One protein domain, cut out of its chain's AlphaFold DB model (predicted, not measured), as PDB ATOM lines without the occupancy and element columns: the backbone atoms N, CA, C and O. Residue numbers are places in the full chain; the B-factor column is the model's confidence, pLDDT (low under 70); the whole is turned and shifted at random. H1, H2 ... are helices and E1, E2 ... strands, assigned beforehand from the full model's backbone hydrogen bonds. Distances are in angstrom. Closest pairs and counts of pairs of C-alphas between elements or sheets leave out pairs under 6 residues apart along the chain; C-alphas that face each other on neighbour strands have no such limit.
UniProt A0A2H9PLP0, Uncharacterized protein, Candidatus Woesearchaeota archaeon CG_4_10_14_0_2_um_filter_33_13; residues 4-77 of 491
ATOM      1  N   GLU A   4       2.436  14.477  24.200       78.31
ATOM      2  CA  GLU A   4       1.883  15.781  23.829       78.31
ATOM      3  C   GLU A   4       0.542  15.676  23.091       78.31
ATOM      4  O   GLU A   4      -0.392  16.397  23.434       78.31
ATOM      5  N   ASP A   5       0.398  14.737  22.144       79.62
ATOM      6  CA  ASP A   5      -0.873  14.559  21.430       79.62
ATOM      7  C   ASP A   5      -1.996  14.149  22.395       79.62
ATOM      8  O   ASP A   5      -3.095  14.690  22.334       79.62
ATOM      9  N   ARG A   6      -1.719  13.231  23.332       82.44
ATOM     10  CA  ARG A   6      -2.711  12.774  24.323       82.44
ATOM     11  C   ARG A   6      -3.132  13.881  25.286       82.44
ATOM     12  O   ARG A   6      -4.309  13.960  25.629       82.44
ATOM     13  N   VAL A   7      -2.197  14.740  25.692       85.50
ATOM     14  CA  VAL A   7      -2.493  15.906  26.538       85.50
ATOM     15  C   VAL A   7      -3.432  16.870  25.814       85.50
ATOM     16  O   VAL A   7      -4.431  17.271  26.402       85.50
ATOM     17  N   ALA A   8      -3.206  17.146  24.526       85.44
ATOM     18  CA  ALA A   8      -4.078  18.029  23.747       85.44
ATOM     19  C   ALA A   8      -5.524  17.502  23.638       85.44
ATOM     20  O   ALA A   8      -6.476  18.270  23.770       85.44
ATOM     21  N   PHE A   9      -5.712  16.189  23.444       89.25
ATOM     22  CA  PHE A   9      -7.054  15.588  23.459       89.25
ATOM     23  C   PHE A   9      -7.700  15.657  24.846       89.25
ATOM     24  O   PHE A   9      -8.887  15.963  24.950       89.25
ATOM     25  N   ARG A  10      -6.930  15.411  25.917       89.31
ATOM     26  CA  ARG A  10      -7.414  15.544  27.298       89.31
ATOM     27  C   ARG A  10      -7.882  16.968  27.592       89.31
ATOM     28  O   ARG A  10      -8.978  17.141  28.115       89.31
ATOM     29  N   GLU A  11      -7.079  17.972  27.255       88.25
ATOM     30  CA  GLU A  11      -7.405  19.386  27.466       88.25
ATOM     31  C   GLU A  11      -8.672  19.784  26.705       88.25
ATOM     32  O   GLU A  11      -9.600  20.302  27.319       88.25
ATOM     33  N   ALA A  12      -8.783  19.414  25.424       88.19
ATOM     34  CA  ALA A  12      -9.980  19.667  24.621       88.19
ATOM     35  C   ALA A  12     -11.256  19.086  25.263       88.19
ATOM     36  O   ALA A  12     -12.316  19.718  25.267       88.19
ATOM     37  N   LEU A  13     -11.164  17.875  25.825       88.00
ATOM     38  CA  LEU A  13     -12.280  17.206  26.495       88.00
ATOM     39  C   LEU A  13     -12.659  17.889  27.815       88.00
ATOM     40  O   LEU A  13     -13.849  17.999  28.117       88.00
ATOM     41  N   LEU A  14     -11.675  18.359  28.586       86.94
ATOM     42  CA  LEU A  14     -11.905  19.020  29.873       86.94
ATOM     43  C   LEU A  14     -12.341  20.485  29.749       86.94
ATOM     44  O   LEU A  14     -13.073  20.973  30.608       86.94
ATOM     45  N   GLU A  15     -11.947  21.180  28.681       85.06
ATOM     46  CA  GLU A  15     -12.455  22.519  28.361       85.06
ATOM     47  C   GLU A  15     -13.924  22.482  27.938       85.06
ATOM     48  O   GLU A  15     -14.711  23.341  28.331       85.06
ATOM     49  N   HIS A  16     -14.316  21.462  27.167       84.62
ATOM     50  CA  HIS A  16     -15.710  21.268  26.776       84.62
ATOM     51  C   HIS A  16     -16.612  20.960  27.979       84.62
ATOM     52  O   HIS A  16     -17.781  21.351  28.005       84.62
ATOM     53  N   ARG A  17     -16.089  20.219  28.961       83.12
ATOM     54  CA  ARG A  17     -16.827  19.807  30.154       83.12
ATOM     55  C   ARG A  17     -15.854  19.535  31.312       83.12
ATOM     56  O   ARG A  17     -14.920  18.763  31.121       83.12
ATOM     57  N   PRO A  18     -16.069  20.089  32.517       81.88
ATOM     58  CA  PRO A  18     -15.154  19.893  33.642       81.88
ATOM     59  C   PRO A  18     -15.146  18.440  34.144       81.88
ATOM     60  O   PRO A  18     -16.107  17.692  33.954       81.88
ATOM     61  N   GLU A  19     -14.075  18.046  34.842       81.75
ATOM     62  CA  GLU A  19     -13.889  16.676  35.356       81.75
ATOM     63  C   GLU A  19     -15.090  16.169  36.172       81.75
ATOM     64  O   GLU A  19     -15.530  15.037  35.987       81.75
ATOM     65  N   GLU A  20     -15.671  17.006  37.035       74.31
ATOM     66  CA  GLU A  20     -16.827  16.628  37.864       74.31
ATOM     67  C   GLU A  20     -18.089  16.322  37.044       74.31
ATOM     68  O   GLU A  20     -18.886  15.460  37.415       74.31
ATOM     69  N   GLU A  21     -18.259  16.966  35.891       75.56
ATOM     70  CA  GLU A  21     -19.369  16.677  34.982       75.56
ATOM     71  C   GLU A  21     -19.106  15.427  34.129       75.56
ATOM     72  O   GLU A  21     -20.051  14.713  33.777       75.56
ATOM     73  N   TRP A  22     -17.841  15.119  33.822       75.94
ATOM     74  CA  TRP A  22     -17.459  13.843  33.201       75.94
ATOM     75  C   TRP A  22     -17.659  12.654  34.149       75.94
ATOM     76  O   TRP A  22     -18.134  11.599  33.721       75.94
ATOM     77  N   LYS A  23     -17.432  12.839  35.455       67.06
ATOM     78  CA  LYS A  23     -17.755  11.836  36.487       67.06
ATOM     79  C   LYS A  23     -19.249  11.539  36.591       67.06
ATOM     80  O   LYS A  23     -19.616  10.461  37.040       67.06
ATOM     81  N   GLN A  24     -20.112  12.464  36.174       62.41
ATOM     82  CA  GLN A  24     -21.570  12.294  36.140       62.41
ATOM     83  C   GLN A  24     -22.090  11.929  34.740       62.41
ATOM     84  O   GLN A  24     -23.301  11.838  34.514       62.41
ATOM     85  N   TYR A  25     -21.188  11.735  33.776       60.28
ATOM     86  CA  TYR A  25     -21.547  11.591  32.376       60.28
ATOM     87  C   TYR A  25     -22.319  10.297  32.116       60.28
ATOM     88  O   TYR A  25     -21.775   9.192  32.110       60.28
ATOM     89  N   ARG A  26     -23.609  10.453  31.798       55.75
ATOM     90  CA  ARG A  26     -24.334   9.462  31.006       55.75
ATOM     91  C   ARG A  26     -24.090   9.706  29.517       55.75
ATOM     92  O   ARG A  26     -24.141  10.847  29.067       55.75
ATOM     93  N   PRO A  27     -23.988   8.645  28.707       48.25
ATOM     94  CA  PRO A  27     -23.789   8.777  27.278       48.25
ATOM     95  C   PRO A  27     -25.107   9.104  26.569       48.25
ATOM     96  O   PRO A  27     -25.703   8.243  25.920       48.25
ATOM     97  N   GLN A  28     -25.502  10.375  26.566       55.31
ATOM     98  CA  GLN A  28     -26.058  10.946  25.337       55.31
ATOM     99  C   GLN A  28     -24.881  11.262  24.412       55.31
ATOM    100  O   GLN A  28     -24.574  12.404  24.135       55.31
ATOM    101  N   HIS A  29     -24.171  10.230  23.955       61.59
ATOM    102  CA  HIS A  29     -22.962  10.363  23.136       61.59
ATOM    103  C   HIS A  29     -23.166  11.285  21.926       61.59
ATOM    104  O   HIS A  29     -22.252  12.021  21.581       61.59
ATOM    105  N   GLN A  30     -24.377  11.330  21.358       63.75
ATOM    106  CA  GLN A  30     -24.765  12.294  20.323       63.75
ATOM    107  C   GLN A  30     -24.400  13.747  20.674       63.75
ATOM    108  O   GLN A  30     -23.910  14.457  19.804       63.75
ATOM    109  N   THR A  31     -24.549  14.194  21.927       73.56
ATOM    110  CA  THR A  31     -24.166  15.568  22.302       73.56
ATOM    111  C   THR A  31     -22.663  15.798  22.217       73.56
ATOM    112  O   THR A  31     -22.249  16.902  21.898       73.56
ATOM    113  N   VAL A  32     -21.845  14.768  22.455       78.00
ATOM    114  CA  VAL A  32     -20.389  14.854  22.272       78.00
ATOM    115  C   VAL A  32     -20.053  14.872  20.785       78.00
ATOM    116  O   VAL A  32     -19.335  15.756  20.349       78.00
ATOM    117  N   TYR A  33     -20.630  13.980  19.972       80.56
ATOM    118  CA  TYR A  33     -20.381  13.948  18.519       80.56
ATOM    119  C   TYR A  33     -20.790  15.229  17.784       80.56
ATOM    120  O   TYR A  33     -20.194  15.558  16.754       80.56
ATOM    121  N   HIS A  34     -21.794  15.937  18.302       82.06
ATOM    122  CA  HIS A  34     -22.298  17.196  17.753       82.06
ATOM    123  C   HIS A  34     -21.802  18.441  18.508       82.06
ATOM    124  O   HIS A  34     -22.178  19.550  18.140       82.06
ATOM    125  N   GLY A  35     -20.983  18.270  19.549       85.00
ATOM    126  CA  GLY A  35     -20.383  19.371  20.300       85.00
ATOM    127  C   GLY A  35     -19.212  20.014  19.559       85.00
ATOM    128  O   GLY A  35     -18.675  19.438  18.612       85.00
ATOM    129  N   THR A  36     -18.799  21.190  20.025       88.75
ATOM    130  CA  THR A  36     -17.591  21.885  19.558       88.75
ATOM    131  C   THR A  36     -16.503  21.782  20.624       88.75
ATOM    132  O   THR A  36     -16.791  21.913  21.817       88.75
ATOM    133  N   PHE A  37     -15.269  21.538  20.189       90.94
ATOM    134  CA  PHE A  37     -14.090  21.334  21.032       90.94
ATOM    135  C   PHE A  37     -12.944  22.212  20.542       90.94
ATOM    136  O   PHE A  37     -12.799  22.413  19.339       90.94
ATOM    137  N   ALA A  38     -12.107  22.695  21.455       88.12
ATOM    138  CA  ALA A  38     -10.877  23.387  21.104       88.12
ATOM    139  C   ALA A  38      -9.714  22.385  21.095       88.12
ATOM    140  O   ALA A  38      -9.274  21.926  22.142       88.12
ATOM    141  N   LEU A  39      -9.211  22.027  19.912       86.31
ATOM    142  CA  LEU A  39      -8.052  21.143  19.758       86.31
ATOM    143  C   LEU A  39      -6.905  21.928  19.119       86.31
ATOM    144  O   LEU A  39      -7.014  22.393  17.984       86.31
ATOM    145  N   GLY A  40      -5.803  22.112  19.854       78.31
ATOM    146  CA  GLY A  40      -4.641  22.859  19.354       78.31
ATOM    147  C   GLY A  40      -4.970  24.304  18.943       78.31
ATOM    148  O   GLY A  40      -4.424  24.804  17.961       78.31
ATOM    149  N   GLY A  41      -5.905  24.954  19.650       79.31
ATOM    150  CA  GLY A  41      -6.335  26.333  19.386       79.31
ATOM    151  C   GLY A  41      -7.313  26.506  18.216       79.31
ATOM    152  O   GLY A  41      -7.553  27.639  17.797       79.31
ATOM    153  N   ARG A  42      -7.871  25.418  17.667       85.00
ATOM    154  CA  ARG A  42      -8.920  25.451  16.635       85.00
ATOM    155  C   ARG A  42     -10.209  24.836  17.157       85.00
ATOM    156  O   ARG A  42     -10.167  23.816  17.838       85.00
ATOM    157  N   GLU A  43     -11.337  25.425  16.779       89.88
ATOM    158  CA  GLU A  43     -12.644  24.815  16.999       89.88
ATOM    159  C   GLU A  43     -12.858  23.667  16.008       89.88
ATOM    160  O   GLU A  43     -12.797  23.861  14.793       89.88
ATOM    161  N   VAL A  44     -13.103  22.472  16.535       92.06
ATOM    162  CA  VAL A  44     -13.421  21.263  15.772       92.06
ATOM    163  C   VAL A  44     -14.734  20.674  16.265       92.06
ATOM    164  O   VAL A  44     -15.080  20.772  17.447       92.06
ATOM    165  N   SER A  45     -15.482  20.040  15.365       91.25
ATOM    166  CA  SER A  45     -16.659  19.270  15.771       91.25
ATOM    167  C   SER A  45     -16.241  18.016  16.545       91.25
ATOM    168  O   SER A  45     -15.170  17.459  16.316       91.25
ATOM    169  N   GLY A  46     -17.093  17.499  17.429       88.38
ATOM    170  CA  GLY A  46     -16.793  16.272  18.172       88.38
ATOM    171  C   GLY A  46     -16.608  15.048  17.275       88.38
ATOM    172  O   GLY A  46     -15.794  14.174  17.563       88.38
ATOM    173  N   THR A  47     -17.306  15.006  16.139       89.94
ATOM    174  CA  THR A  47     -17.096  13.981  15.106       89.94
ATOM    175  C   THR A  47     -15.699  14.080  14.488       89.94
ATOM    176  O   THR A  47     -15.052  13.053  14.281       89.94
ATOM    177  N   GLU A  48     -15.209  15.291  14.211       90.06
ATOM    178  CA  GLU A  48     -13.831  15.500  13.753       90.06
ATOM    179  C   GLU A  48     -12.814  15.181  14.841       90.06
ATOM    180  O   GLU A  48     -11.876  14.449  14.553       90.06
ATOM    181  N   LEU A  49     -13.032  15.622  16.083       90.69
ATOM    182  CA  LEU A  49     -12.161  15.319  17.222       90.69
ATOM    183  C   LEU A  49     -11.924  13.808  17.357       90.69
ATOM    184  O   LEU A  49     -10.787  13.352  17.453       90.69
ATOM    185  N   ILE A  50     -13.001  13.021  17.313       89.25
ATOM    186  CA  ILE A  50     -12.945  11.560  17.456       89.25
ATOM    187  C   ILE A  50     -12.293  10.909  16.232       89.25
ATOM    188  O   ILE A  50     -11.537   9.946  16.376       89.25
ATOM    189  N   ARG A  51     -12.540  11.436  15.025       88.12
ATOM    190  CA  ARG A  51     -11.884  10.965  13.798       88.12
ATOM    191  C   ARG A  51     -10.383  11.247  13.822       88.12
ATOM    192  O   ARG A  51      -9.604  10.361  13.478       88.12
ATOM    193  N   GLU A  52      -9.979  12.445  14.231       87.88
ATOM    194  CA  GLU A  52      -8.571  12.820  14.370       87.88
ATOM    195  C   GLU A  52      -7.873  11.958  15.419       87.88
ATOM    196  O   GLU A  52      -6.782  11.444  15.163       87.88
ATOM    197  N   TYR A  53      -8.524  11.729  16.561       88.56
ATOM    198  CA  TYR A  53      -8.037  10.800  17.573       88.56
ATOM    199  C   TYR A  53      -7.832   9.396  16.981       88.56
ATOM    200  O   TYR A  53      -6.737   8.849  17.068       88.56
ATOM    201  N   ALA A  54      -8.830   8.826  16.299       86.56
ATOM    202  CA  ALA A  54      -8.729   7.484  15.722       86.56
ATOM    203  C   ALA A  54      -7.644   7.361  14.631       86.56
ATOM    204  O   ALA A  54      -7.021   6.312  14.499       86.56
ATOM    205  N   GLN A  55      -7.391   8.425  13.862       86.44
ATOM    206  CA  GLN A  55      -6.306   8.458  12.874       86.44
ATOM    207  C   GLN A  55      -4.922   8.503  13.529       86.44
ATOM    208  O   GLN A  55      -3.996   7.851  13.047       86.44
ATOM    209  N   ARG A  56      -4.769   9.267  14.619       82.62
ATOM    210  CA  ARG A  56      -3.505   9.372  15.368       82.62
ATOM    211  C   ARG A  56      -3.249   8.156  16.260       82.62
ATOM    212  O   ARG A  56      -2.094   7.796  16.490       82.62
ATOM    213  N   PHE A  57      -4.313   7.505  16.723       79.38
ATOM    214  CA  PHE A  57      -4.278   6.355  17.624       79.38
ATOM    215  C   PHE A  57      -5.137   5.204  17.077       79.38
ATOM    216  O   PHE A  57      -6.153   4.843  17.677       79.38
ATOM    217  N   PRO A  58      -4.755   4.617  15.926       73.00
ATOM    218  CA  PRO A  58      -5.523   3.546  15.317       73.00
ATOM    219  C   PRO A  58      -5.573   2.340  16.250       73.00
ATOM    220  O   PRO A  58      -4.559   1.851  16.755       73.00
ATOM    221  N   ALA A  59      -6.788   1.867  16.477       66.75
ATOM    222  CA  ALA A  59      -7.040   0.660  17.226       66.75
ATOM    223  C   ALA A  59      -6.635  -0.583  16.417       66.75
ATOM    224  O   ALA A  59      -6.880  -0.658  15.218       66.75
ATOM    225  N   ASP A  60      -6.105  -1.604  17.091       66.50
ATOM    226  CA  ASP A  60      -5.931  -2.960  16.548       66.50
ATOM    227  C   ASP A  60      -7.274  -3.673  16.286       66.50
ATOM    228  O   ASP A  60      -7.310  -4.779  15.743       66.50
ATOM    229  N   ARG A  61      -8.389  -3.047  16.679       63.03
ATOM    230  CA  ARG A  61      -9.758  -3.549  16.546       63.03
ATOM    231  C   ARG A  61     -10.689  -2.439  16.087       63.03
ATOM    232  O   ARG A  61     -10.568  -1.301  16.526       63.03
ATOM    233  N   GLU A  62     -11.667  -2.788  15.266       64.44
ATOM    234  CA  GLU A  62     -12.735  -1.868  14.889       64.44
ATOM    235  C   GLU A  62     -13.706  -1.689  16.068       64.44
ATOM    236  O   GLU A  62     -14.208  -2.665  16.634       64.44
ATOM    237  N   TYR A  63     -13.939  -0.438  16.468       65.38
ATOM    238  CA  TYR A  63     -14.871  -0.077  17.535       65.38
ATOM    239  C   TYR A  63     -16.071   0.662  16.946       65.38
ATOM    240  O   TYR A  63     -15.950   1.380  15.957       65.38
ATOM    241  N   SER A  64     -17.236   0.528  17.586       67.38
ATOM    242  CA  SER A  64     -18.360   1.427  17.320       67.38
ATOM    243  C   SER A  64     -17.967   2.874  17.638       67.38
ATOM    244  O   SER A  64     -17.013   3.103  18.387       67.38
ATOM    245  N   ASP A  65     -18.723   3.853  17.133       70.62
ATOM    246  CA  ASP A  65     -18.519   5.267  17.479       70.62
ATOM    247  C   ASP A  65     -18.374   5.412  19.002       70.62
ATOM    248  O   ASP A  65     -17.321   5.792  19.514       70.62
ATOM    249  N   ARG A  66     -19.368   4.937  19.755       68.12
ATOM    250  CA  ARG A  66     -19.354   4.962  21.222       68.12
ATOM    251  C   ARG A  66     -18.132   4.270  21.844       68.12
ATOM    252  O   ARG A  66     -17.600   4.786  22.822       68.12
ATOM    253  N   GLY A  67     -17.698   3.129  21.306       72.12
ATOM    254  CA  GLY A  67     -16.482   2.450  21.763       72.12
ATOM    255  C   GLY A  67     -15.224   3.296  21.544       72.12
ATOM    256  O   GLY A  67     -14.352   3.340  22.410       72.12
ATOM    257  N   THR A  68     -15.171   4.040  20.440       78.50
ATOM    258  CA  THR A  68     -14.079   4.972  20.122       78.50
ATOM    259  C   THR A  68     -14.050   6.155  21.090       78.50
ATOM    260  O   THR A  68     -12.987   6.497  21.601       78.50
ATOM    261  N   LEU A  69     -15.208   6.740  21.417       79.81
ATOM    262  CA  LEU A  69     -15.297   7.817  22.411       79.81
ATOM    263  C   LEU A  69     -14.885   7.343  23.813       79.81
ATOM    264  O   LEU A  69     -14.100   8.012  24.479       79.81
ATOM    265  N   ASN A  70     -15.381   6.185  24.255       76.06
ATOM    266  CA  ASN A  70     -15.005   5.615  25.551       76.06
ATOM    267  C   ASN A  70     -13.496   5.365  25.633       76.06
ATOM    268  O   ASN A  70     -12.868   5.728  26.623       76.06
ATOM    269  N   ARG A  71     -12.912   4.795  24.570       77.69
ATOM    270  CA  ARG A  71     -11.468   4.590  24.457       77.69
ATOM    271  C   ARG A  71     -10.704   5.906  24.557       77.69
ATOM    272  O   ARG A  71      -9.765   5.981  25.340       77.69
ATOM    273  N   MET A  72     -11.121   6.929  23.812       83.81
ATOM    274  CA  MET A  72     -10.493   8.249  23.853       83.81
ATOM    275  C   MET A  72     -10.517   8.834  25.266       83.81
ATOM    276  O   MET A  72      -9.469   9.213  25.779       83.81
ATOM    277  N   LEU A  73     -11.680   8.845  25.924       82.19
ATOM    278  CA  LEU A  73     -11.811   9.338  27.296       82.19
ATOM    279  C   LEU A  73     -10.928   8.542  28.275       82.19
ATOM    280  O   LEU A  73     -10.308   9.132  29.155       82.19
ATOM    281  N   SER A  74     -10.845   7.217  28.126       77.62
ATOM    282  CA  SER A  74     -10.018   6.368  28.991       77.62
ATOM    283  C   SER A  74      -8.514   6.538  28.749       77.62
ATOM    284  O   SER A  74      -7.764   6.670  29.711       77.62
ATOM    285  N   GLU A  75      -8.052   6.557  27.496       79.88
ATOM    286  CA  GLU A  75      -6.632   6.757  27.162       79.88
ATOM    287  C   GLU A  75      -6.139   8.176  27.477       79.88
ATOM    288  O   GLU A  75      -4.944   8.369  27.695       79.88
ATOM    289  N   CYS A  76      -7.047   9.156  27.495       84.12
ATOM    290  CA  CYS A  76      -6.761  10.537  27.885       84.12
ATOM    291  C   CYS A  76      -6.938  10.778  29.394       84.12
ATOM    292  O   CYS A  76      -6.918  11.929  29.819       84.12
ATOM    293  N   GLU A  77      -7.132   9.726  30.198       78.12
ATOM    294  CA  GLU A  77      -7.269   9.812  31.660       78.12
ATOM    295  C   GLU A  77      -8.360  10.807  32.109       78.12
ATOM    296  O   GLU A  77      -8.215  11.519  33.104       78.12
TER     297      GLU A  77
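Overview. This is residues 4 to 77 of the 491 residues of an uncharacterized protein of Candidatus Woesearchaeota archaeon CG_4_10_14_0_2_um_filter_33_13 (UniProt A0A2H9PLP0). Three longer helices, H1, H4 and H5, make the body, and a small strand hairpin, E1 and E2, packs by E1 along H1 and on the first turns of H4. H1 and H4 run side by side in opposite ways, at 12 degrees, with a gap between them; H5 packs on H4 at a steep slant of 65 degrees and is apart from the hairpin, and the short helices H2 and H3 follow each other in the chain between H1 and E1. The printed part has 74 residues, with five named helices and two named strands in the order H1, H2, H3, E1, E2, H4, H5. The sheet, order E1 - E2, is antiparallel, and the class is mostly helix. The whole is compact, with a radius of gyration of the C-alphas of 11.4 A and spans of 31 by 27 by 22 A.

Along the chain. Find C-alpha 4 at (1.883, 15.781, 23.829); from there H1, residues 4 to 16, runs 18.7 A to C-alpha 16 at (-15.710, 21.268, 26.776). Next come two short helices, H2 at residues 19 to 23, 6.3 A long, and H3 at residues 29 to 33, 6.4 A long. Read on to strand E1, residues 36 to 39, 9.6 A, and strand E2, residues 42 to 45, 9.9 A. H4, residues 46 to 56, follows at once and covers 15.2 A. Last is H5, residues 65 to 75, 15.4 A long, ending at C-alpha 75 at (-6.632, 6.757, 27.162).

Arrangement. Begin at H1, which has 12 pairs of C-alphas within 8 A of E1, the closest being those of Ala 12 and Ala 38, 5.2 A. H1 and H2 meet only through their link. E1 and E2 form a hairpin, antiparallel at 137 degrees; look for N 37 and O 44 at 2.9 A and N 44 and O 37 at 2.8 A, both within hydrogen-bond range. H3 touches H4, with the C-alphas of Tyr 33 and Gly 46 closest at 4.3 A. H1 and H4 are close but not clearly touching, at a shallow tilt of 12 degrees, opposite ways; their closest C-alphas, Phe 9 and Tyr 53, are 7.7 A apart. H4 and H5 touch at a steep tilt of 65 degrees, the same way, closest at the C-alphas of Ile 50 and Leu 69, 6.6 A. H1 and H5 only just touch, with 3 pairs of C-alphas within 8 A. E1 and H5 are apart. In H1, H2, H3, H4 and H5 every O i to N i+4 pair is within hydrogen-bond range.

Size, cuts and confidence. The two C-alphas farthest apart, those of Glu 20 and Asp 60, are 30.9 A from each other. The printed part has no cut. No link is long; H4 to H5, with 8 residues, is short, and the others are tight. The mean pLDDT of the printed part is 79.1, and you will find values under 70 at residues 23 to 30, 59 to 64 and 66.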